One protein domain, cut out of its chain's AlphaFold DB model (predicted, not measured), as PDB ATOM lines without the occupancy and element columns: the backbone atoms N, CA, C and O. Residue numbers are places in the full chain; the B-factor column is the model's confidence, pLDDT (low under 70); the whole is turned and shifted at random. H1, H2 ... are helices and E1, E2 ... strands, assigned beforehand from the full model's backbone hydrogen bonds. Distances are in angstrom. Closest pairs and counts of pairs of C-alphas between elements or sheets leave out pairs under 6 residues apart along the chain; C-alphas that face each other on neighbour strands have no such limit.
ATOM      1  N   SER A  53     173.102 177.284 189.588       91.06
ATOM      2  CA  SER A  53     173.396 178.720 189.768       91.06
ATOM      3  C   SER A  53     172.620 179.389 190.906       91.06
ATOM      4  O   SER A  53     173.070 180.387 191.463       91.06
ATOM      5  N   THR A  54     171.473 178.832 191.297       90.25
ATOM      6  CA  THR A  54     170.657 179.333 192.408       90.25
ATOM      7  C   THR A  54     171.016 178.704 193.760       90.25
ATOM      8  O   THR A  54     170.309 178.917 194.741       90.25
ATOM      9  N   GLY A  55     172.105 177.934 193.844       87.69
ATOM     10  CA  GLY A  55     172.510 177.228 195.064       87.69
ATOM     11  C   GLY A  55     171.794 175.890 195.273       87.69
ATOM     12  O   GLY A  55     171.764 175.379 196.393       87.69
ATOM     13  N   ALA A  56     171.201 175.325 194.216       89.81
ATOM     14  CA  ALA A  56     170.661 173.971 194.248       89.81
ATOM     15  C   ALA A  56     171.786 172.941 194.457       89.81
ATOM     16  O   ALA A  56     172.893 173.099 193.943       89.81
ATOM     17  N   VAL A  57     171.487 171.866 195.188       90.19
ATOM     18  CA  VAL A  57     172.383 170.718 195.378       90.19
ATOM     19  C   VAL A  57     171.624 169.468 194.959       90.19
ATOM     20  O   VAL A  57     170.603 169.139 195.562       90.19
ATOM     21  N   ILE A  58     172.120 168.791 193.925       90.31
ATOM     22  CA  ILE A  58     171.566 167.524 193.445       90.31
ATOM     23  C   ILE A  58     172.336 166.395 194.127       90.31
ATOM     24  O   ILE A  58     173.567 166.402 194.148       90.31
ATOM     25  N   VAL A  59     171.603 165.447 194.705       87.75
ATOM     26  CA  VAL A  59     172.167 164.267 195.361       87.75
ATOM     27  C   VAL A  59     171.688 163.048 194.593       87.75
ATOM     28  O   VAL A  59     170.492 162.774 194.569       87.75
ATOM     29  N   ASP A  60     172.623 162.346 193.961       87.50
ATOM     30  CA  ASP A  60     172.355 161.051 193.348       87.50
ATOM     31  C   ASP A  60     172.418 159.968 194.430       87.50
ATOM     32  O   ASP A  60     173.413 159.863 195.158       87.50
ATOM     33  N   LEU A  61     171.326 159.224 194.592       77.75
ATOM     34  CA  LEU A  61     171.175 158.217 195.637       77.75
ATOM     35  C   LEU A  61     171.182 156.819 195.018       77.75
ATOM     36  O   LEU A  61     170.580 156.619 193.964       77.75
ATOM     37  N   PRO A  62     171.813 155.827 195.675       70.50
ATOM     38  CA  PRO A  62     171.714 154.446 195.228       70.50
ATOM     39  C   PRO A  62     170.250 153.987 195.214       70.50
ATOM     40  O   PRO A  62     169.456 154.396 196.064       70.50
ATOM     41  N   GLY A  63     169.899 153.158 194.228       61.16
ATOM     42  CA  GLY A  63     168.531 152.685 194.025       61.16
ATOM     43  C   GLY A  63     167.984 151.903 195.222       61.16
ATOM     44  O   GLY A  63     168.730 151.297 195.985       61.16
ATOM     45  N   VAL A  64     166.657 151.892 195.365       51.72
ATOM     46  CA  VAL A  64     165.950 151.216 196.474       51.72
ATOM     47  C   VAL A  64     166.136 149.687 196.442       51.72
ATOM     48  O   VAL A  64     165.981 149.024 197.460       51.72
ATOM     49  N   GLU A  65     166.528 149.142 195.286       49.28
ATOM     50  CA  GLU A  65     166.850 147.724 195.058       49.28
ATOM     51  C   GLU A  65     168.364 147.438 195.071       49.28
ATOM     52  O   GLU A  65     168.813 146.403 194.578       49.28
ATOM     53  N   ASP A  66     169.188 148.354 195.589       56.88
ATOM     54  CA  ASP A  66     170.621 148.105 195.701       56.88
ATOM     55  C   ASP A  66     170.878 146.888 196.604       56.88
ATOM     56  O   ASP A  66     170.552 146.888 197.792       56.88
ATOM     57  N   SER A  67     171.490 145.849 196.030       51.47
ATOM     58  CA  SER A  67     171.884 144.627 196.744       51.47
ATOM     59  C   SER A  67     172.787 144.896 197.956       51.47
ATOM     60  O   SER A  67     172.885 144.063 198.859       51.47
ATOM     61  N   ASN A  68     173.435 146.066 198.013       61.28
ATOM     62  CA  ASN A  68     174.257 146.472 199.139       61.28
ATOM     63  C   ASN A  68     173.441 147.217 200.215       61.28
ATOM     64  O   ASN A  68     173.156 148.415 200.114       61.28
ATOM     65  N   ALA A  69     173.174 146.525 201.325       61.59
ATOM     66  CA  ALA A  69     172.448 147.061 202.477       61.59
ATOM     67  C   ALA A  69     173.073 148.336 203.087       61.59
ATOM     68  O   ALA A  69     172.349 149.199 203.589       61.59
ATOM     69  N   ALA A  70     174.402 148.508 203.022       60.41
ATOM     70  CA  ALA A  70     175.060 149.719 203.518       60.41
ATOM     71  C   ALA A  70     174.738 150.942 202.641       60.41
ATOM     72  O   ALA A  70     174.550 152.042 203.164       60.41
ATOM     73  N   ARG A  71     174.610 150.756 201.318       66.00
ATOM     74  CA  ARG A  71     174.214 151.817 200.376       66.00
ATOM     75  C   ARG A  71     172.747 152.196 200.549       66.00
ATOM     76  O   ARG A  71     172.450 153.387 200.642       66.00
ATOM     77  N   ALA A  72     171.864 151.212 200.712       65.19
ATOM     78  CA  ALA A  72     170.452 151.450 201.016       65.19
ATOM     79  C   ALA A  72     170.268 152.243 202.331       65.19
ATOM     80  O   ALA A  72     169.506 153.211 202.383       65.19
ATOM     81  N   ALA A  73     171.035 151.913 203.378       65.94
ATOM     82  CA  ALA A  73     171.003 152.642 204.649       65.94
ATOM     83  C   ALA A  73     171.526 154.089 204.534       65.94
ATOM     84  O   ALA A  73     171.007 154.993 205.195       65.94
ATOM     85  N   ILE A  74     172.544 154.336 203.696       68.69
ATOM     86  CA  ILE A  74     173.027 155.695 203.408       68.69
ATOM     87  C   ILE A  74     171.962 156.485 202.636       68.69
ATOM     88  O   ILE A  74     171.698 157.630 203.003       68.69
ATOM     89  N   ALA A  75     171.314 155.885 201.630       66.31
ATOM     90  CA  ALA A  75     170.238 156.533 200.877       66.31
ATOM     91  C   ALA A  75     169.093 156.991 201.788       66.31
ATOM     92  O   ALA A  75     168.709 158.158 201.725       66.31
ATOM     93  N   GLY A  76     168.625 156.129 202.700       64.88
ATOM     94  CA  GLY A  76     167.574 156.475 203.667       64.88
ATOM     95  C   GLY A  76     167.897 157.733 204.486       64.88
ATOM     96  O   GLY A  76     167.099 158.670 204.530       64.88
ATOM     97  N   LYS A  77     169.121 157.823 205.030       67.25
ATOM     98  CA  LYS A  77     169.591 158.989 205.810       67.25
ATOM     99  C   LYS A  77     169.714 160.275 204.989       67.25
ATOM    100  O   LYS A  77     169.668 161.373 205.543       67.25
ATOM    101  N   TYR A  78     169.947 160.167 203.681       69.06
ATOM    102  CA  TYR A  78     170.006 161.334 202.802       69.06
ATOM    103  C   TYR A  78     168.613 161.803 202.381       69.06
ATOM    104  O   TYR A  78     168.388 163.013 202.369       69.06
ATOM    105  N   ILE A  79     167.670 160.886 202.134       69.38
ATOM    106  CA  ILE A  79     166.264 161.214 201.837       69.38
ATOM    107  C   ILE A  79     165.652 162.068 202.959       69.38
ATOM    108  O   ILE A  79     164.907 163.003 202.681       69.38
ATOM    109  N   GLU A  80     166.011 161.814 204.222       62.81
ATOM    110  CA  GLU A  80     165.624 162.634 205.388       62.81
ATOM    111  C   GLU A  80     166.056 164.098 205.310       62.81
ATOM    112  O   GLU A  80     165.333 164.985 205.762       62.81
ATOM    113  N   LYS A  81     167.212 164.371 204.708       68.44
ATOM    114  CA  LYS A  81     167.780 165.723 204.609       68.44
ATOM    115  C   LYS A  81     167.368 166.436 203.323       68.44
ATOM    116  O   LYS A  81     167.649 167.626 203.166       68.44
ATOM    117  N   CYS A  82     166.733 165.725 202.393       75.56
ATOM    118  CA  CYS A  82     166.335 166.265 201.106       75.56
ATOM    119  C   CYS A  82     165.135 167.210 201.237       75.56
ATOM    120  O   CYS A  82     164.150 166.953 201.929       75.56
ATOM    121  N   HIS A  83     165.213 168.332 200.526       75.31
ATOM    122  CA  HIS A  83     164.157 169.344 200.499       75.31
ATOM    123  C   HIS A  83     163.076 169.067 199.448       75.31
ATOM    124  O   HIS A  83     161.972 169.601 199.555       75.31
ATOM    125  N   GLY A  84     163.413 168.252 198.455       79.44
ATOM    126  CA  GLY A  84     162.536 167.730 197.420       79.44
ATOM    127  C   GLY A  84     163.099 166.409 196.913       79.44
ATOM    128  O   GLY A  84     164.286 166.132 197.104       79.44
ATOM    129  N   ILE A  85     162.239 165.588 196.321       81.38
ATOM    130  CA  ILE A  85     162.581 164.237 195.870       81.38
ATOM    131  C   ILE A  85     162.244 164.130 194.388       81.38
ATOM    132  O   ILE A  85     161.135 164.468 193.973       81.38
ATOM    133  N   TRP A  86     163.209 163.675 193.592       87.12
ATOM    134  CA  TRP A  86     163.012 163.394 192.176       87.12
ATOM    135  C   TRP A  86     162.945 161.890 191.962       87.12
ATOM    136  O   TRP A  86     163.862 161.168 192.347       87.12
ATOM    137  N   ILE A  87     161.863 161.428 191.345       83.06
ATOM    138  CA  ILE A  87     161.673 160.027 190.981       83.06
ATOM    139  C   ILE A  87     161.974 159.908 189.494       83.06
ATOM    140  O   ILE A  87     161.273 160.497 188.674       83.06
ATOM    141  N   VAL A  88     163.034 159.178 189.151       86.75
ATOM    142  CA  VAL A  88     163.483 159.008 187.764       86.75
ATOM    143  C   VAL A  88     163.216 157.576 187.320       86.75
ATOM    144  O   VAL A  88     163.738 156.635 187.912       86.75
ATOM    145  N   ALA A  89     162.435 157.406 186.255       84.75
ATOM    146  CA  ALA A  89     162.129 156.102 185.665       84.75
ATOM    147  C   ALA A  89     162.277 156.148 184.139       84.75
ATOM    148  O   ALA A  89     162.207 157.214 183.532       84.75
ATOM    149  N   ASN A  90     162.506 155.007 183.486       87.38
ATOM    150  CA  ASN A  90     162.371 154.916 182.024       87.38
ATOM    151  C   ASN A  90     160.890 155.113 181.665       87.38
ATOM    152  O   ASN A  90     160.055 154.497 182.317       87.38
ATOM    153  N   ILE A  91     160.557 155.902 180.640       86.44
ATOM    154  CA  ILE A  91     159.167 156.147 180.230       86.44
ATOM    155  C   ILE A  91     158.367 154.862 179.962       86.44
ATOM    156  O   ILE A  91     157.195 154.814 180.309       86.44
ATOM    157  N   GLN A  92     158.992 153.810 179.418       77.69
ATOM    158  CA  GLN A  92     158.328 152.509 179.225       77.69
ATOM    159  C   GLN A  92     157.919 151.891 180.572       77.69
ATOM    160  O   GLN A  92     156.809 151.411 180.746       77.69
ATOM    161  N   ARG A  93     158.804 151.976 181.573       70.69
ATOM    162  CA  ARG A  93     158.541 151.463 182.925       70.69
ATOM    163  C   ARG A  93     157.620 152.382 183.726       70.69
ATOM    164  O   ARG A  93     156.882 151.917 184.574       70.69
ATOM    165  N   ALA A  94     157.656 153.686 183.477       67.38
ATOM    166  CA  ALA A  94     156.877 154.659 184.236       67.38
ATOM    167  C   ALA A  94     155.359 154.494 184.051       67.38
ATOM    168  O   ALA A  94     154.604 154.957 184.896       67.38
ATOM    169  N   VAL A  95     154.943 153.850 182.956       62.94
ATOM    170  CA  VAL A  95     153.542 153.584 182.613       62.94
ATOM    171  C   VAL A  95     153.155 152.127 182.894       62.94
ATOM    172  O   VAL A  95     152.078 151.886 183.424       62.94
ATOM    173  N   ASP A  96     154.029 151.166 182.574       56.66
ATOM    174  CA  ASP A  96     153.690 149.735 182.646       56.66
ATOM    175  C   ASP A  96     154.163 149.041 183.929       56.66
ATOM    176  O   ASP A  96     153.699 147.954 184.278       56.66
ATOM    177  N   ASP A  97     155.149 149.613 184.620       53.03
ATOM    178  CA  ASP A  97     155.842 148.895 185.671       53.03
ATOM    179  C   ASP A  97     155.185 149.137 187.027       53.03
ATOM    180  O   ASP A  97     155.233 150.231 187.602       53.03
ATOM    181  N   LYS A  98     154.693 148.038 187.606       51.16
ATOM    182  CA  LYS A  98     154.410 147.946 189.038       51.16
ATOM    183  C   LYS A  98     155.579 148.468 189.868       51.16
ATOM    184  O   LYS A  98     155.331 148.910 190.969       51.16
ATOM    185  N   SER A  99     156.826 148.480 189.382       43.50
ATOM    186  CA  SER A  99     157.966 149.076 190.088       43.50
ATOM    187  C   SER A  99     157.892 150.598 190.270       43.50
ATOM    188  O   SER A  99     158.371 151.075 191.286       43.50
ATOM    189  N   ALA A 100     157.270 151.377 189.372       44.78
ATOM    190  CA  ALA A 100     157.026 152.810 189.593       44.78
ATOM    191  C   ALA A 100     155.886 153.017 190.608       44.78
ATOM    192  O   ALA A 100     156.000 153.837 191.524       44.78
ATOM    193  N   GLN A 101     154.853 152.172 190.520       51.03
ATOM    194  CA  GLN A 101     153.797 152.043 191.531       51.03
ATOM    195  C   GLN A 101     154.331 151.496 192.878       51.03
ATOM    196  O   GLN A 101     153.790 151.843 193.921       51.03
ATOM    197  N   ASN A 102     155.432 150.727 192.876       48.97
ATOM    198  CA  ASN A 102     156.168 150.216 194.042       48.97
ATOM    199  C   ASN A 102     157.322 151.144 194.465       48.97
ATOM    200  O   ASN A 102     157.861 150.961 195.549       48.97
ATOM    201  N   LEU A 103     157.747 152.120 193.656       46.56
ATOM    202  CA  LEU A 103     158.665 153.198 194.060       46.56
ATOM    203  C   LEU A 103     157.894 154.184 194.933       46.56
ATOM    204  O   LEU A 103     158.391 154.617 195.969       46.56
ATOM    205  N   LEU A 104     156.614 154.376 194.610       53.66
ATOM    206  CA  LEU A 104     155.564 154.666 195.580       53.66
ATOM    207  C   LEU A 104     155.239 153.405 196.414       53.66
ATOM    208  O   LEU A 104     154.088 153.003 196.546       53.66
ATOM    209  N   SER A 105     156.251 152.743 196.977       52.28
ATOM    210  CA  SER A 105     156.054 151.590 197.869       52.28
ATOM    211  C   SER A 105     155.124 151.993 199.000       52.28
ATOM    212  O   SER A 105     155.100 153.156 199.399       52.28
ATOM    213  N   ARG A 106     154.415 151.032 199.595       50.88
ATOM    214  CA  ARG A 106     153.609 151.277 200.799       50.88
ATOM    215  C   ARG A 106     154.401 152.036 201.875       50.88
ATOM    216  O   ARG A 106     153.838 152.908 202.516       50.88
ATOM    217  N   THR A 107     155.710 151.798 201.992       45.91
ATOM    218  CA  THR A 107     156.632 152.511 202.892       45.91
ATOM    219  C   THR A 107     156.894 153.963 202.473       45.91
ATOM    220  O   THR A 107     156.801 154.858 203.310       45.91
ATOM    221  N   PHE A 108     157.181 154.223 201.192       53.91
ATOM    222  CA  PHE A 108     157.394 155.580 200.674       53.91
ATOM    223  C   PHE A 108     156.093 156.395 200.657       53.91
ATOM    224  O   PHE A 108     156.100 157.563 201.030       53.91
ATOM    225  N   LYS A 109     154.957 155.771 200.319       55.66
ATOM    226  CA  LYS A 109     153.626 156.383 200.402       55.66
ATOM    227  C   LYS A 109     153.236 156.687 201.867       55.66
ATOM    228  O   LYS A 109     152.776 157.795 202.130       55.66
ATOM    229  N   HIS A 110     153.496 155.791 202.834       51.00
ATOM    230  CA  HIS A 110     153.283 156.079 204.272       51.00
ATOM    231  C   HIS A 110     154.136 157.269 204.729       51.00
ATOM    232  O   HIS A 110     153.674 158.143 205.459       51.00
ATOM    233  N   GLN A 111     155.389 157.327 204.273       50.88
ATOM    234  CA  GLN A 111     156.305 158.421 204.587       50.88
ATOM    235  C   GLN A 111     155.850 159.750 203.961       50.88
ATOM    236  O   GLN A 111     155.979 160.796 204.589       50.88
ATOM    237  N   LEU A 112     155.257 159.703 202.765       56.12
ATOM    238  CA  LEU A 112     154.666 160.846 202.065       56.12
ATOM    239  C   LEU A 112     153.376 161.371 202.703       56.12
ATOM    240  O   LEU A 112     153.139 162.572 202.658       56.12
ATOM    241  N   GLN A 113     152.557 160.505 203.300       49.88
ATOM    242  CA  GLN A 113     151.349 160.915 204.021       49.88
ATOM    243  C   GLN A 113     151.687 161.583 205.363       49.88
ATOM    244  O   GLN A 113     151.041 162.550 205.763       49.88
ATOM    245  N   LEU A 114     152.731 161.093 206.043       47.75
ATOM    246  CA  LEU A 114     153.229 161.659 207.303       47.75
ATOM    247  C   LEU A 114     154.010 162.968 207.091       47.75
ATOM    248  O   LEU A 114     154.038 163.834 207.972       47.75
ATOM    249  N   ASP A 115     154.622 163.132 205.918       46.62
ATOM    250  CA  ASP A 115     155.231 164.374 205.465       46.62
ATOM    251  C   ASP A 115     154.153 165.278 204.839       46.62
ATOM    252  O   ASP A 115     153.969 165.305 203.628       46.62
ATOM    253  N   VAL A 116     153.499 166.112 205.654       43.94
ATOM    254  CA  VAL A 116     152.418 167.067 205.280       43.94
ATOM    255  C   VAL A 116     152.731 167.987 204.069       43.94
ATOM    256  O   VAL A 116     151.864 168.684 203.550       43.94
ATOM    257  N   ASN A 117     153.964 167.985 203.556       48.44
ATOM    258  CA  ASN A 117     154.368 168.708 202.353       48.44
ATOM    259  C   ASN A 117     154.723 167.742 201.206       48.44
ATOM    260  O   ASN A 117     155.888 167.599 200.832       48.44
ATOM    261  N   LEU A 118     153.686 167.175 200.580       52.75
ATOM    262  CA  LEU A 118     153.709 166.527 199.252       52.75
ATOM    263  C   LEU A 118     154.202 167.464 198.123       52.75
ATOM    264  O   LEU A 118     154.386 167.051 196.981       52.75
ATOM    265  N   SER A 119     154.415 168.745 198.434       53.16
ATOM    266  CA  SER A 119     154.620 169.846 197.493       53.16
ATOM    267  C   SER A 119     155.945 169.824 196.719       53.16
ATOM    268  O   SER A 119     156.055 170.547 195.732       53.16
ATOM    269  N   ASN A 120     156.924 168.991 197.098       73.19
ATOM    270  CA  ASN A 120     158.259 168.979 196.475       73.19
ATOM    271  C   ASN A 120     158.668 167.619 195.875       73.19
ATOM    272  O   ASN A 120     159.861 167.305 195.816       73.19
ATOM    273  N   ILE A 121     157.708 166.803 195.436       81.31
ATOM    274  CA  ILE A 121     157.992 165.622 194.607       81.31
ATOM    275  C   ILE A 121     158.046 166.052 193.140       81.31
ATOM    276  O   ILE A 121     157.313 166.939 192.709       81.31
ATOM    277  N   THR A 122     158.926 165.450 192.351       88.75
ATOM    278  CA  THR A 122     158.974 165.641 190.898       88.75
ATOM    279  C   THR A 122     159.211 164.303 190.226       88.75
ATOM    280  O   THR A 122     160.121 163.574 190.609       88.75
ATOM    281  N   PHE A 123     158.401 163.981 189.225       88.88
ATOM    282  CA  PHE A 123     158.551 162.760 188.446       88.88
ATOM    283  C   PHE A 123     159.275 163.059 187.135       88.88
ATOM    284  O   PHE A 123     159.017 164.071 186.479       88.88
ATOM    285  N   ILE A 124     160.199 162.186 186.754       92.25
ATOM    286  CA  ILE A 124     161.024 162.331 185.559       92.25
ATOM    287  C   ILE A 124     160.976 161.018 184.779       92.25
ATOM    288  O   ILE A 124     161.561 160.009 185.174       92.25
ATOM    289  N   CYS A 125     160.306 161.051 183.634       92.00
ATOM    290  CA  CYS A 125     160.307 159.980 182.650       92.00
ATOM    291  C   CYS A 125     161.494 160.185 181.712       92.00
ATOM    292  O   CYS A 125     161.490 161.076 180.870       92.00
ATOM    293  N   SER A 126     162.528 159.376 181.878       92.00
ATOM    294  CA  SER A 126     163.728 159.361 181.043       92.00
ATOM    295  C   SER A 126     163.550 158.499 179.787       92.00
ATOM    296  O   SER A 126     162.615 157.702 179.694       92.00
ATOM    297  N   LYS A 127     164.492 158.623 178.842       91.25
ATOM    298  CA  LYS A 127     164.563 157.831 177.597       91.25
ATOM    299  C   LYS A 127     163.332 157.989 176.699       91.25
ATOM    300  O   LYS A 127     162.878 157.042 176.062       91.25
ATOM    301  N   THR A 128     162.795 159.203 176.610       91.81
ATOM    302  CA  THR A 128     161.642 159.480 175.737       91.81
ATOM    303  C   THR A 128     161.940 159.315 174.251       91.81
ATOM    304  O   THR A 128     161.008 159.162 173.463       91.81
ATOM    305  N   ASP A 129     163.217 159.265 173.878       90.19
ATOM    306  CA  ASP A 129     163.685 158.956 172.533       90.19
ATOM    307  C   ASP A 129     163.654 157.467 172.164       90.19
ATOM    308  O   ASP A 129     163.694 157.139 170.980       90.19
ATOM    309  N   ASP A 130     163.560 156.566 173.142       88.94
ATOM    310  CA  ASP A 130     163.476 155.126 172.900       88.94
ATOM    311  C   ASP A 130     162.012 154.726 172.671       88.94
ATOM    312  O   ASP A 130     161.257 154.460 173.614       88.94
ATOM    313  N   ILE A 131     161.553 154.818 171.420       86.62
ATOM    314  CA  ILE A 131     160.155 154.593 171.029       86.62
ATOM    315  C   ILE A 131     160.032 153.654 169.831       86.62
ATOM    316  O   ILE A 131     160.611 153.881 168.771       86.62
ATOM    317  N   CYS A 132     159.178 152.638 169.969       86.88
ATOM    318  CA  CYS A 132     158.694 151.858 168.839       86.88
ATOM    319  C   CYS A 132     157.549 152.619 168.152       86.88
ATOM    320  O   CYS A 132     156.435 152.702 168.673       86.88
ATOM    321  N   THR A 133     157.807 153.192 166.973       85.50
ATOM    322  CA  THR A 133     156.810 154.013 166.263       85.50
ATOM    323  C   THR A 133     155.608 153.221 165.751       85.50
ATOM    324  O   THR A 133     154.548 153.801 165.522       85.50
ATOM    325  N   ASP A 134     155.761 151.913 165.527       83.25
ATOM    326  CA  ASP A 134     154.659 151.060 165.072       83.25
ATOM    327  C   ASP A 134     153.676 150.752 166.204       83.25
ATOM    328  O   ASP A 134     152.464 150.858 166.003       83.25
ATOM    329  N   GLU A 135     154.194 150.437 167.392       83.25
ATOM    330  CA  GLU A 135     153.401 150.232 168.605       83.25
ATOM    331  C   GLU A 135     152.696 151.527 169.018       83.25
ATOM    332  O   GLU A 135     151.471 151.551 169.153       83.25
ATOM    333  N   ALA A 136     153.457 152.624 169.108       83.38
ATOM    334  CA  ALA A 136     152.943 153.941 169.474       83.38
ATOM    335  C   ALA A 136     151.800 154.391 168.556       83.38
ATOM    336  O   ALA A 136     150.848 155.028 169.001       83.38
ATOM    337  N   ALA A 137     151.856 154.050 167.266       84.38
ATOM    338  CA  ALA A 137     150.805 154.447 166.346       84.38
ATOM    339  C   ALA A 137     149.484 153.710 166.549       84.38
ATOM    340  O   ALA A 137     148.432 154.288 166.273       84.38
ATOM    341  N   ILE A 138     149.541 152.463 167.017       83.31
ATOM    342  CA  ILE A 138     148.357 151.659 167.319       83.31
ATOM    343  C   ILE A 138     147.754 152.120 168.647       83.31
ATOM    344  O   ILE A 138     146.562 152.411 168.696       83.31
ATOM    345  N   SER A 139     148.569 152.241 169.698       82.44
ATOM    346  CA  SER A 139     148.090 152.586 171.043       82.44
ATOM    347  C   SER A 139     147.624 154.042 171.170       82.44
ATOM    348  O   SER A 139     146.643 154.310 171.858       82.44
ATOM    349  N   LEU A 140     148.267 154.987 170.472       85.31
ATOM    350  CA  LEU A 140     147.993 156.432 170.589       85.31
ATOM    351  C   LEU A 140     147.137 156.996 169.437       85.31
ATOM    352  O   LEU A 140     147.004 158.221 169.284       85.31
ATOM    353  N   GLY A 141     146.589 156.121 168.585       85.94
ATOM    354  CA  GLY A 141     145.706 156.492 167.477       85.94
ATOM    355  C   GLY A 141     146.361 157.436 166.461       85.94
ATOM    356  O   GLY A 141     145.810 158.494 166.151       85.94
ATOM    357  N   ASP A 325     152.627 162.811 176.603       91.69
ATOM    358  CA  ASP A 325     151.350 163.317 177.114       91.69
ATOM    359  C   ASP A 325     150.546 162.220 177.821       91.69
ATOM    360  O   ASP A 325     150.052 162.444 178.925       91.69
ATOM    361  N   TYR A 326     150.486 161.021 177.236       90.06
ATOM    362  CA  TYR A 326     149.857 159.860 177.862       90.06
ATOM    363  C   TYR A 326     150.547 159.466 179.175       90.06
ATOM    364  O   TYR A 326     149.887 159.369 180.204       90.06
ATOM    365  N   ALA A 327     151.875 159.307 179.165       88.88
ATOM    366  CA  ALA A 327     152.643 158.935 180.351       88.88
ATOM    367  C   ALA A 327     152.500 159.972 181.473       88.88
ATOM    368  O   ALA A 327     152.338 159.620 182.638       88.88
ATOM    369  N   ARG A 328     152.519 161.263 181.120       90.62
ATOM    370  CA  ARG A 328     152.321 162.360 182.067       90.62
ATOM    371  C   ARG A 328     150.971 162.269 182.763       90.62
ATOM    372  O   ARG A 328     150.904 162.462 183.973       90.62
ATOM    373  N   GLU A 329     149.913 162.026 182.000       89.25
ATOM    374  CA  GLU A 329     148.563 161.942 182.542       89.25
ATOM    375  C   GLU A 329     148.373 160.673 183.382       89.25
ATOM    376  O   GLU A 329     147.881 160.765 184.503       89.25
ATOM    377  N   ALA A 330     148.868 159.528 182.905       86.00
ATOM    378  CA  ALA A 330     148.832 158.265 183.638       86.00
ATOM    379  C   ALA A 330     149.521 158.380 185.008       86.00
ATOM    380  O   ALA A 330     148.920 158.069 186.027       86.00
ATOM    381  N   ILE A 331     150.737 158.936 185.066       84.94
ATOM    382  CA  ILE A 331     151.480 159.101 186.330       84.94
ATOM    383  C   ILE A 331     150.750 160.025 187.306       84.94
ATOM    384  O   ILE A 331     150.781 159.803 188.515       84.94
ATOM    385  N   ARG A 332     150.101 161.083 186.808       87.38
ATOM    386  CA  ARG A 332     149.322 161.991 187.659       87.38
ATOM    387  C   ARG A 332     148.109 161.290 188.249       87.38
ATOM    388  O   ARG A 332     147.869 161.430 189.446       87.38
ATOM    389  N   GLN A 333     147.380 160.544 187.426       84.31
ATOM    390  CA  GLN A 333     146.227 159.765 187.865       84.31
ATOM    391  C   GLN A 333     146.647 158.697 188.878       84.31
ATOM    392  O   GLN A 333     146.093 158.665 189.972       84.31
ATOM    393  N   ASP A 334     147.692 157.925 188.582       80.69
ATOM    394  CA  ASP A 334     148.250 156.910 189.481       80.69
ATOM    395  C   ASP A 334     148.729 157.509 190.808       80.69
ATOM    396  O   ASP A 334     148.544 156.917 191.869       80.69
ATOM    397  N   PHE A 335     149.323 158.703 190.780       78.88
ATOM    398  CA  PHE A 335     149.715 159.414 191.994       78.88
ATOM    399  C   PHE A 335     148.501 159.838 192.831       78.88
ATOM    400  O   PHE A 335     148.504 159.642 194.047       78.88
ATOM    401  N   GLY A 336     147.462 160.393 192.197       81.00
ATOM    402  CA  GLY A 336     146.216 160.771 192.867       81.00
ATOM    403  C   GLY A 336     145.489 159.565 193.466       81.00
ATOM    404  O   GLY A 336     145.118 159.594 194.639       81.00
ATOM    405  N   LEU A 337     145.364 158.481 192.696       79.19
ATOM    406  CA  LEU A 337     144.791 157.212 193.147       79.19
ATOM    407  C   LEU A 337     145.614 156.600 194.280       79.19
ATOM    408  O   LEU A 337     145.057 156.231 195.305       79.19
ATOM    409  N   GLY A 338     146.941 156.568 194.150       76.19
ATOM    410  CA  GLY A 338     147.823 156.025 195.179       76.19
ATOM    411  C   GLY A 338     147.784 156.807 196.496       76.19
ATOM    412  O   GLY A 338     147.996 156.211 197.551       76.19
ATOM    413  N   LEU A 339     147.506 158.115 196.450       74.38
ATOM    414  CA  LEU A 339     147.223 158.935 197.632       74.38
ATOM    415  C   LEU A 339     145.856 158.603 198.234       74.38
ATOM    416  O   LEU A 339     145.766 158.436 199.447       74.38
ATOM    417  N   LYS A 340     144.821 158.468 197.396       77.25
ATOM    418  CA  LYS A 340     143.463 158.111 197.823       77.25
ATOM    419  C   LYS A 340     143.416 156.744 198.496       77.25
ATOM    420  O   LYS A 340     142.878 156.637 199.590       77.25
ATOM    421  N   GLU A 341     144.016 155.729 197.877       76.25
ATOM    422  CA  GLU A 341     144.136 154.378 198.437       76.25
ATOM    423  C   GLU A 341     144.796 154.409 199.811       76.25
ATOM    424  O   GLU A 341     144.335 153.757 200.740       76.25
ATOM    425  N   LEU A 342     145.859 155.197 199.960       70.69
ATOM    426  CA  LEU A 342     146.586 155.250 201.214       70.69
ATOM    427  C   LEU A 342     145.815 156.001 202.306       70.69
ATOM    428  O   LEU A 342     145.754 155.534 203.444       70.69
ATOM    429  N   ASP A 343     145.201 157.136 201.972       69.94
ATOM    430  CA  ASP A 343     144.333 157.873 202.892       69.94
ATOM    431  C   ASP A 343     143.134 156.994 203.322       69.94
ATOM    432  O   ASP A 343     142.756 156.995 204.498       69.94
ATOM    433  N   GLN A 344     142.593 156.164 202.421       71.38
ATOM    434  CA  GLN A 344     141.548 155.177 202.722       71.38
ATOM    435  C   GLN A 344     142.047 154.020 203.597       71.38
ATOM    436  O   GLN A 344     141.411 153.731 204.608       71.38
ATOM    437  N   GLU A 345     143.183 153.389 203.273       67.69
ATOM    438  CA  GLU A 345     143.793 152.327 204.091       67.69
ATOM    439  C   GLU A 345     144.033 152.811 205.525       67.69
ATOM    440  O   GLU A 345     143.740 152.103 206.491       67.69
ATOM    441  N   PHE A 346     144.537 154.036 205.668       62.34
ATOM    442  CA  PHE A 346     144.755 154.656 206.965       62.34
ATOM    443  C   PHE A 346     143.428 154.917 207.685       62.34
ATOM    444  O   PHE A 346     143.276 154.549 208.844       62.34
ATOM    445  N   SER A 347     142.428 155.475 206.999       66.19
ATOM    446  CA  SER A 347     141.097 155.728 207.573       66.19
ATOM    447  C   SER A 347     140.398 154.454 208.036       66.19
ATOM    448  O   SER A 347     139.802 154.437 209.110       66.19
ATOM    449  N   GLN A 348     140.517 153.380 207.257       63.88
ATOM    450  CA  GLN A 348     139.978 152.067 207.583       63.88
ATOM    451  C   GLN A 348     140.682 151.456 208.803       63.88
ATOM    452  O   GLN A 348     140.020 150.871 209.656       63.88
ATOM    453  N   GLN A 349     142.007 151.609 208.913       58.03
ATOM    454  CA  GLN A 349     142.767 151.190 210.099       58.03
ATOM    455  C   GLN A 349     142.431 152.033 211.334       58.03
ATOM    456  O   GLN A 349     142.471 151.529 212.453       58.03
ATOM    457  N   LEU A 350     142.121 153.314 211.138       51.50
ATOM    458  CA  LEU A 350     141.834 154.257 212.211       51.50
ATOM    459  C   LEU A 350     140.409 154.141 212.769       51.50
ATOM    460  O   LEU A 350     140.237 154.250 213.983       51.50
ATOM    461  N   ASN A 351     139.403 153.980 211.905       61.16
ATOM    462  CA  ASN A 351     137.979 153.976 212.258       61.16
ATOM    463  C   ASN A 351     137.199 152.929 211.436       61.16
ATOM    464  O   ASN A 351     136.398 153.295 210.574       61.16
ATOM    465  N   PRO A 352     137.379 151.623 211.698       60.56
ATOM    466  CA  PRO A 352     136.750 150.569 210.902       60.56
ATOM    467  C   PRO A 352     135.211 150.584 210.956       60.56
ATOM    468  O   PRO A 352     134.571 150.170 209.994       60.56
ATOM    469  N   GLU A 353     134.606 151.079 212.044       59.53
ATOM    470  CA  GLU A 353     133.140 151.117 212.210       59.53
ATOM    471  C   GLU A 353     132.452 152.314 211.531       59.53
ATOM    472  O   GLU A 353     131.245 152.267 211.300       59.53
ATOM    473  N   SER A 354     133.190 153.382 211.207       64.44
ATOM    474  CA  SER A 354     132.652 154.604 210.585       64.44
ATOM    475  C   SER A 354     133.332 154.949 209.259       64.44
ATOM    476  O   SER A 354     133.248 156.090 208.810       64.44
ATOM    477  N   PHE A 355     134.072 154.005 208.678       58.22
ATOM    478  CA  PHE A 355     134.766 154.196 207.414       58.22
ATOM    479  C   PHE A 355     133.756 154.233 206.264       58.22
ATOM    480  O   PHE A 355     133.115 153.224 205.963       58.22
ATOM    481  N   ASP A 356     133.645 155.393 205.620       69.38
ATOM    482  CA  ASP A 356     132.920 155.557 204.366       69.38
ATOM    483  C   ASP A 356     133.930 155.707 203.212       69.38
ATOM    484  O   ASP A 356     134.669 156.694 203.172       69.38
ATOM    485  N   PRO A 357     134.007 154.746 202.272       68.44
ATOM    486  CA  PRO A 357     134.911 154.839 201.129       68.44
ATOM    487  C   PRO A 357     134.542 155.962 200.143       68.44
ATOM    488  O   PRO A 357     135.397 156.350 199.340       68.44
ATOM    489  N   GLU A 358     133.311 156.481 200.199       74.81
ATOM    490  CA  GLU A 358     132.830 157.580 199.352       74.81
ATOM    491  C   GLU A 358     133.198 158.966 199.917       74.81
ATOM    492  O   GLU A 358     133.158 159.962 199.191       74.81
ATOM    493  N   GLU A 359     133.597 159.061 201.193       73.00
ATOM    494  CA  GLU A 359     134.016 160.324 201.807       73.00
ATOM    495  C   GLU A 359     135.481 160.646 201.458       73.00
ATOM    496  O   GLU A 359     136.436 160.114 202.030       73.00
ATOM    497  N   GLU A 360     135.682 161.545 200.493       69.81
ATOM    498  CA  GLU A 360     137.022 161.978 200.091       69.81
ATOM    499  C   GLU A 360     137.615 163.006 201.067       69.81
ATOM    500  O   GLU A 360     137.101 164.109 201.240       69.81
ATOM    501  N   GLN A 361     138.768 162.676 201.659       67.62
ATOM    502  CA  GLN A 361     139.478 163.572 202.584       67.62
ATOM    503  C   GLN A 361     140.085 164.808 201.910       67.62
ATOM    504  O   GLN A 361     140.329 165.828 202.562       67.62
ATOM    505  N   ARG A 362     140.421 164.699 200.620       74.50
ATOM    506  CA  ARG A 362     141.188 165.690 199.858       74.50
ATOM    507  C   ARG A 362     140.736 165.691 198.404       74.50
ATOM    508  O   ARG A 362     140.265 164.686 197.891       74.50
ATOM    509  N   ASP A 363     140.981 166.804 197.720       79.88
ATOM    510  CA  ASP A 363     140.827 166.901 196.267       79.88
ATOM    511  C   ASP A 363     142.046 166.263 195.567       79.88
ATOM    512  O   ASP A 363     143.030 166.944 195.240       79.88
ATOM    513  N   TYR A 364     142.002 164.938 195.386       81.12
ATOM    514  CA  TYR A 364     143.084 164.149 194.782       81.12
ATOM    515  C   TYR A 364     143.364 164.542 193.328       81.12
ATOM    516  O   TYR A 364     144.523 164.561 192.912       81.12
ATOM    517  N   ASP A 365     142.337 164.944 192.579       81.62
ATOM    518  CA  ASP A 365     142.468 165.402 191.194       81.62
ATOM    519  C   ASP A 365     143.282 166.695 191.101       81.62
ATOM    520  O   ASP A 365     144.131 166.863 190.215       81.62
ATOM    521  N   SER A 366     143.053 167.638 192.020       83.81
ATOM    522  CA  SER A 366     143.837 168.872 192.079       83.81
ATOM    523  C   SER A 366     145.296 168.612 192.458       83.81
ATOM    524  O   SER A 366     146.194 169.272 191.924       83.81
ATOM    525  N   LEU A 367     145.549 167.643 193.345       78.50
ATOM    526  CA  LEU A 367     146.892 167.247 193.769       78.50
ATOM    527  C   LEU A 367     147.643 166.543 192.634       78.50
ATOM    528  O   LEU A 367     148.786 166.904 192.346       78.50
ATOM    529  N   ALA A 368     146.975 165.630 191.929       82.88
ATOM    530  CA  ALA A 368     147.479 164.964 190.733       82.88
ATOM    531  C   ALA A 368     147.905 165.976 189.658       82.88
ATOM    532  O   ALA A 368     149.028 165.930 189.154       82.88
ATOM    533  N   LYS A 369     147.060 166.970 189.357       86.31
ATOM    534  CA  LYS A 369     147.367 168.014 188.360       86.31
ATOM    535  C   LYS A 369     148.555 168.895 188.748       86.31
ATOM    536  O   LYS A 369     149.257 169.393 187.867       86.31
ATOM    537  N   ARG A 370     148.789 169.093 190.049       85.88
ATOM    538  CA  ARG A 370     149.919 169.878 190.571       85.88
ATOM    539  C   ARG A 370     151.244 169.120 190.543       85.88
ATOM    540  O   ARG A 370     152.278 169.779 190.641       85.88
ATOM    541  N   LEU A 371     151.237 167.791 190.389       86.38
ATOM    542  CA  LEU A 371     152.459 166.995 190.327       86.38
ATOM    543  C   LEU A 371     153.302 167.400 189.096       86.38
ATOM    544  O   LEU A 371     152.838 167.275 187.949       86.38
ATOM    545  N   PRO A 372     154.547 167.874 189.300       91.50
ATOM    546  CA  PRO A 372     155.487 168.122 188.218       91.50
ATOM    547  C   PRO A 372     155.952 166.789 187.626       91.50
ATOM    548  O   PRO A 372     156.547 165.971 188.328       91.50
ATOM    549  N   VAL A 373     155.694 166.584 186.335       92.44
ATOM    550  CA  VAL A 373     156.087 165.380 185.593       92.44
ATOM    551  C   VAL A 373     156.748 165.806 184.284       92.44
ATOM    552  O   VAL A 373     156.101 166.416 183.427       92.44
ATOM    553  N   PHE A 374     158.033 165.486 184.147       95.44
ATOM    554  CA  PHE A 374     158.860 165.839 182.993       95.44
ATOM    555  C   PHE A 374     159.201 164.594 182.185       95.44
ATOM    556  O   PHE A 374     159.653 163.597 182.738       95.44
ATOM    557  N   CYS A 375     159.016 164.658 180.872       95.00
ATOM    558  CA  CYS A 375     159.322 163.573 179.948       95.00
ATOM    559  C   CYS A 375     160.569 163.937 179.135       95.00
ATOM    560  O   CYS A 375     160.477 164.583 178.093       95.00
ATOM    561  N   ILE A 376     161.743 163.520 179.613       95.50
ATOM    562  CA  ILE A 376     163.038 163.993 179.123       95.50
ATOM    563  C   ILE A 376     163.792 162.989 178.244       95.50
ATOM    564  O   ILE A 376     163.792 161.777 178.479       95.50
ATOM    565  N   SER A 377     164.552 163.526 177.288       93.62
ATOM    566  CA  SER A 377     165.623 162.794 176.602       93.62
ATOM    567  C   SER A 377     166.951 163.529 176.765       93.62
ATOM    568  O   SER A 377     167.200 164.558 176.136       93.62
ATOM    569  N   SER A 378     167.829 162.979 177.607       91.38
ATOM    570  CA  SER A 378     169.181 163.507 177.804       91.38
ATOM    571  C   SER A 378     170.027 163.384 176.537       91.38
ATOM    572  O   SER A 378     170.737 164.325 176.194       91.38
ATOM    573  N   ARG A 379     169.908 162.268 175.805       90.44
ATOM    574  CA  ARG A 379     170.653 162.024 174.562       90.44
ATOM    575  C   ARG A 379     170.267 163.018 173.467       90.44
ATOM    576  O   ARG A 379     171.147 163.604 172.839       90.44
ATOM    577  N   ALA A 380     168.967 163.260 173.277       90.69
ATOM    578  CA  ALA A 380     168.501 164.260 172.320       90.69
ATOM    579  C   ALA A 380     168.974 165.667 172.707       90.69
ATOM    580  O   ALA A 380     169.463 166.402 171.852       90.69
ATOM    581  N   TYR A 381     168.899 166.022 173.995       91.75
ATOM    582  CA  TYR A 381     169.369 167.319 174.484       91.75
ATOM    583  C   TYR A 381     170.868 167.511 174.238       91.75
ATOM    584  O   TYR A 381     171.277 168.517 173.667       91.75
ATOM    585  N   GLN A 382     171.689 166.523 174.597       89.31
ATOM    586  CA  GLN A 382     173.136 166.585 174.405       89.31
ATOM    587  C   GLN A 382     173.520 166.674 172.920       89.31
ATOM    588  O   GLN A 382     174.384 167.474 172.562       89.31
ATOM    589  N   SER A 383     172.848 165.907 172.053       87.75
ATOM    590  CA  SER A 383     173.043 165.977 170.601       87.75
ATOM    591  C   SER A 383     172.697 167.365 170.043       87.75
ATOM    592  O   SER A 383     173.484 167.943 169.297       87.75
ATOM    593  N   LEU A 384     171.570 167.950 170.459       88.38
ATOM    594  CA  LEU A 384     171.134 169.280 170.016       88.38
ATOM    595  C   LEU A 384     171.998 170.422 170.576       88.38
ATOM    596  O   LEU A 384     172.090 171.475 169.951       88.38
ATOM    597  N   CYS A 385     172.652 170.213 171.719       86.19
ATOM    598  CA  CYS A 385     173.639 171.135 172.282       86.19
ATOM    599  C   CYS A 385     175.040 171.003 171.658       86.19
ATOM    600  O   CYS A 385     175.938 171.741 172.059       86.19
ATOM    601  N   GLY A 386     175.250 170.084 170.706       82.44
ATOM    602  CA  GLY A 386     176.547 169.881 170.052       82.44
ATOM    603  C   GLY A 386     177.602 169.212 170.939       82.44
ATOM    604  O   GLY A 386     178.792 169.382 170.701       82.44
ATOM    605  N   LEU A 387     177.180 168.474 171.974       76.50
ATOM    606  CA  LEU A 387     178.079 167.751 172.886       76.50
ATOM    607  C   LEU A 387     178.518 166.375 172.342       76.50
ATOM    608  O   LEU A 387     179.441 165.783 172.895       76.50
ATOM    609  N   PHE A 388     177.879 165.879 171.276       68.06
ATOM    610  CA  PHE A 388     178.206 164.628 170.578       68.06
ATOM    611  C   PHE A 388     178.301 164.845 169.064       68.06
ATOM    612  O   PHE A 388     177.723 165.796 168.533       68.06
ATOM    613  N   ASP A 389     178.991 163.933 168.372       63.00
ATOM    614  CA  ASP A 389     179.090 163.930 166.911       63.00
ATOM    615  C   ASP A 389     177.703 163.840 166.253       63.00
ATOM    616  O   ASP A 389     176.828 163.071 166.652       63.00
ATOM    617  N   ASN A 390     177.517 164.596 165.167       60.34
ATOM    618  CA  ASN A 390     176.241 164.752 164.450       60.34
ATOM    619  C   ASN A 390     175.687 163.433 163.851       60.34
ATOM    620  O   ASN A 390     174.566 163.399 163.345       60.34
ATOM    621  N   LYS A 391     176.476 162.348 163.893       59.31
ATOM    622  CA  LYS A 391     176.104 161.003 163.431       59.31
ATOM    623  C   LYS A 391     175.111 160.303 164.367       59.31
ATOM    624  O   LYS A 391     174.341 159.479 163.890       59.31
ATOM    625  N   ASP A 392     175.062 160.694 165.642       60.25
ATOM    626  CA  ASP A 392     174.175 160.108 166.658       60.25
ATOM    627  C   ASP A 392     172.917 160.956 166.913       60.25
ATOM    628  O   ASP A 392     172.317 160.914 167.993       60.25
ATOM    629  N   ARG A 393     172.509 161.771 165.928       71.38
ATOM    630  CA  ARG A 393     171.364 162.668 166.089       71.38
ATOM    631  C   ARG A 393     170.080 161.877 166.295       71.38
ATOM    632  O   ARG A 393     169.612 161.154 165.418       71.38
ATOM    633  N   VAL A 394     169.475 162.096 167.453       81.62
ATOM    634  CA  VAL A 394     168.216 161.466 167.834       81.62
ATOM    635  C   VAL A 394     167.063 162.064 167.012       81.62
ATOM    636  O   VAL A 394     166.848 163.281 167.066       81.62
ATOM    637  N   PRO A 395     166.312 161.256 166.241       81.62
ATOM    638  CA  PRO A 395     165.165 161.740 165.482       81.62
ATOM    639  C   PRO A 395     163.985 162.085 166.404       81.62
ATOM    640  O   PRO A 395     163.852 161.548 167.499       81.62
ATOM    641  N   GLY A 396     163.096 162.970 165.941       84.31
ATOM    642  CA  GLY A 396     161.843 163.295 166.639       84.31
ATOM    643  C   GLY A 396     161.880 164.503 167.580       84.31
ATOM    644  O   GLY A 396     160.848 164.834 168.154       84.31
ATOM    645  N   PHE A 397     163.015 165.198 167.698       88.94
ATOM    646  CA  PHE A 397     163.132 166.448 168.457       88.94
ATOM    647  C   PHE A 397     163.474 167.609 167.519       88.94
ATOM    648  O   PHE A 397     164.518 167.604 166.862       88.94
ATOM    649  N   GLU A 398     162.574 168.590 167.434       84.62
ATOM    650  CA  GLU A 398     162.740 169.769 166.574       84.62
ATOM    651  C   GLU A 398     163.766 170.747 167.156       84.62
ATOM    652  O   GLU A 398     164.637 171.240 166.438       84.62
ATOM    653  N   ASP A 399     163.695 170.978 168.467       88.56
ATOM    654  CA  ASP A 399     164.582 171.859 169.213       88.56
ATOM    655  C   ASP A 399     164.969 171.258 170.574       88.56
ATOM    656  O   ASP A 399     164.455 170.227 171.019       88.56
ATOM    657  N   TYR A 400     165.908 171.914 171.261       88.75
ATOM    658  CA  TYR A 400     166.353 171.478 172.583       88.75
ATOM    659  C   TYR A 400     165.246 171.616 173.648       88.75
ATOM    660  O   TYR A 400     165.334 170.970 174.691       88.75
ATOM    661  N   LYS A 401     164.187 172.407 173.408       91.31
ATOM    662  CA  LYS A 401     163.044 172.563 174.328       91.31
ATOM    663  C   LYS A 401     162.092 171.371 174.268       91.31
ATOM    664  O   LYS A 401     161.514 171.022 175.295       91.31
ATOM    665  N   ALA A 402     161.967 170.717 173.117       90.50
ATOM    666  CA  ALA A 402     161.176 169.501 172.938       90.50
ATOM    667  C   ALA A 402     161.700 168.326 173.783       90.50
ATOM    668  O   ALA A 402     160.978 167.363 174.021       90.50
ATOM    669  N   THR A 403     162.945 168.408 174.260       93.75
ATOM    670  CA  THR A 403     163.556 167.407 175.148       93.75
ATOM    671  C   THR A 403     163.127 167.536 176.611       93.75
ATOM    672  O   THR A 403     163.548 166.719 177.423       93.75
ATOM    673  N   GLU A 404     162.368 168.581 176.965       94.88
ATOM    674  CA  GLU A 404     161.933 168.945 178.327       94.88
ATOM    675  C   GLU A 404     163.062 169.196 179.352       94.88
ATOM    676  O   GLU A 404     162.802 169.541 180.507       94.88
ATOM    677  N   MET A 405     164.329 169.100 178.937       94.12
ATOM    678  CA  MET A 405     165.476 169.343 179.805       94.12
ATOM    679  C   MET A 405     165.589 170.818 180.245       94.12
ATOM    680  O   MET A 405     165.764 171.068 181.436       94.12
ATOM    681  N   PRO A 406     165.414 171.836 179.379       94.69
ATOM    682  CA  PRO A 406     165.392 173.233 179.832       94.69
ATOM    683  C   PRO A 406     164.322 173.520 180.893       94.69
ATOM    684  O   PRO A 406     164.578 174.237 181.855       94.69
TER     685      PRO A 406
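Overview. This is residues 53 to 141 and 325 to 406 of the 722 residues of an uncharacterized protein of Monosporascus sp. MG133 (UniProt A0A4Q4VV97). A small wall of three parallel strands has the long helix H6 beginning over one face and running on well beyond it, while the short H2 stands up from that same face. H4 crosses H6 farther along, and H7 folds back on H6; H1 and H8 lie away from the other helices, and residues 132 to 139, with H5, and 349 to 354 stick out. The 171 printed residues hold eight named helices and three named strands, in the order H1 E1 H2 H3 H4 E2 H5 H6 H7 E3 H8; the sheet's order is E1 E2 E3, and the class is mostly helix. The whole is only just loose, close to compact, with a radius of gyration of the C-alphas of 18.8 A and spans of 65 by 44 by 34 A.

Along the chain. Residues 53 to 68, with no named element, come before H1, residues 69 to 79, which begins at C-alpha 69 (172.448, 147.061, 202.477). E1, residues 85 to 90, is 16.7 A long. H2, residues 91 to 96, H3, residues 98 to 103, and H4, residues 106 to 114, follow. E2, residues 121 to 126, is 16.0 A long, and H5 is residues 133 to 139. After the cut H6, residues 325 to 350, runs 37.5 A from C-alpha 325 (151.350, 163.317, 177.114). H7, residues 364 to 370, E3, residues 373 to 375, and H8, residues 378 to 384, come last; H8 ends at C-alpha 384 (171.134, 169.280, 170.016).

Arrangement. E1 and E2 are parallel at 21 degrees, with N 124 and O 87 2.8 A apart, within hydrogen-bond range. E2 and E3 are parallel at 14 degrees, with N 125 and O 374 at 2.8 A. E1, the helices H2, H3 and H4, and E2 form a strand-helix-strand unit, two parallel neighbour strands with helices between. H2 and H6 are on the same face, making two layers, a sheet with helices on one face; H3 only grazes the sheet with residues 99 to 103. H6, the hub, touches H2 at a steep tilt of 47 degrees, closest at the C-alphas of Val 95 and Ala 327, 5.9 A. It touches H4 about perpendicular, at 77 degrees, closest at the C-alphas of Lys 109 and Leu 342, 7.2 A. H6 and H7 form a helical hairpin, closest at the C-alphas of Arg 332 and Ala 368, 4.7 A. H1, H5 and H8 touch no helix. Every O i to N i+4 pair is within hydrogen-bond range in H1, H3, H4, H5, H6, H7 and H8, and 1 of 2 in H2.

Size, cuts and confidence. The C-alphas of Glu 353 and Asp 389, the two farthest apart, are 65.8 A from each other. Residues 142 to 324 are not printed, and C-alphas 141 and 325 are 13.1 A apart across the cut. Of the links that are printed whole, H6 to H7 is long. The mean pLDDT of the printed part is 74.8, and 66 residues are under 70, among them 63 to 81, 94 to 119 and 345 to 357.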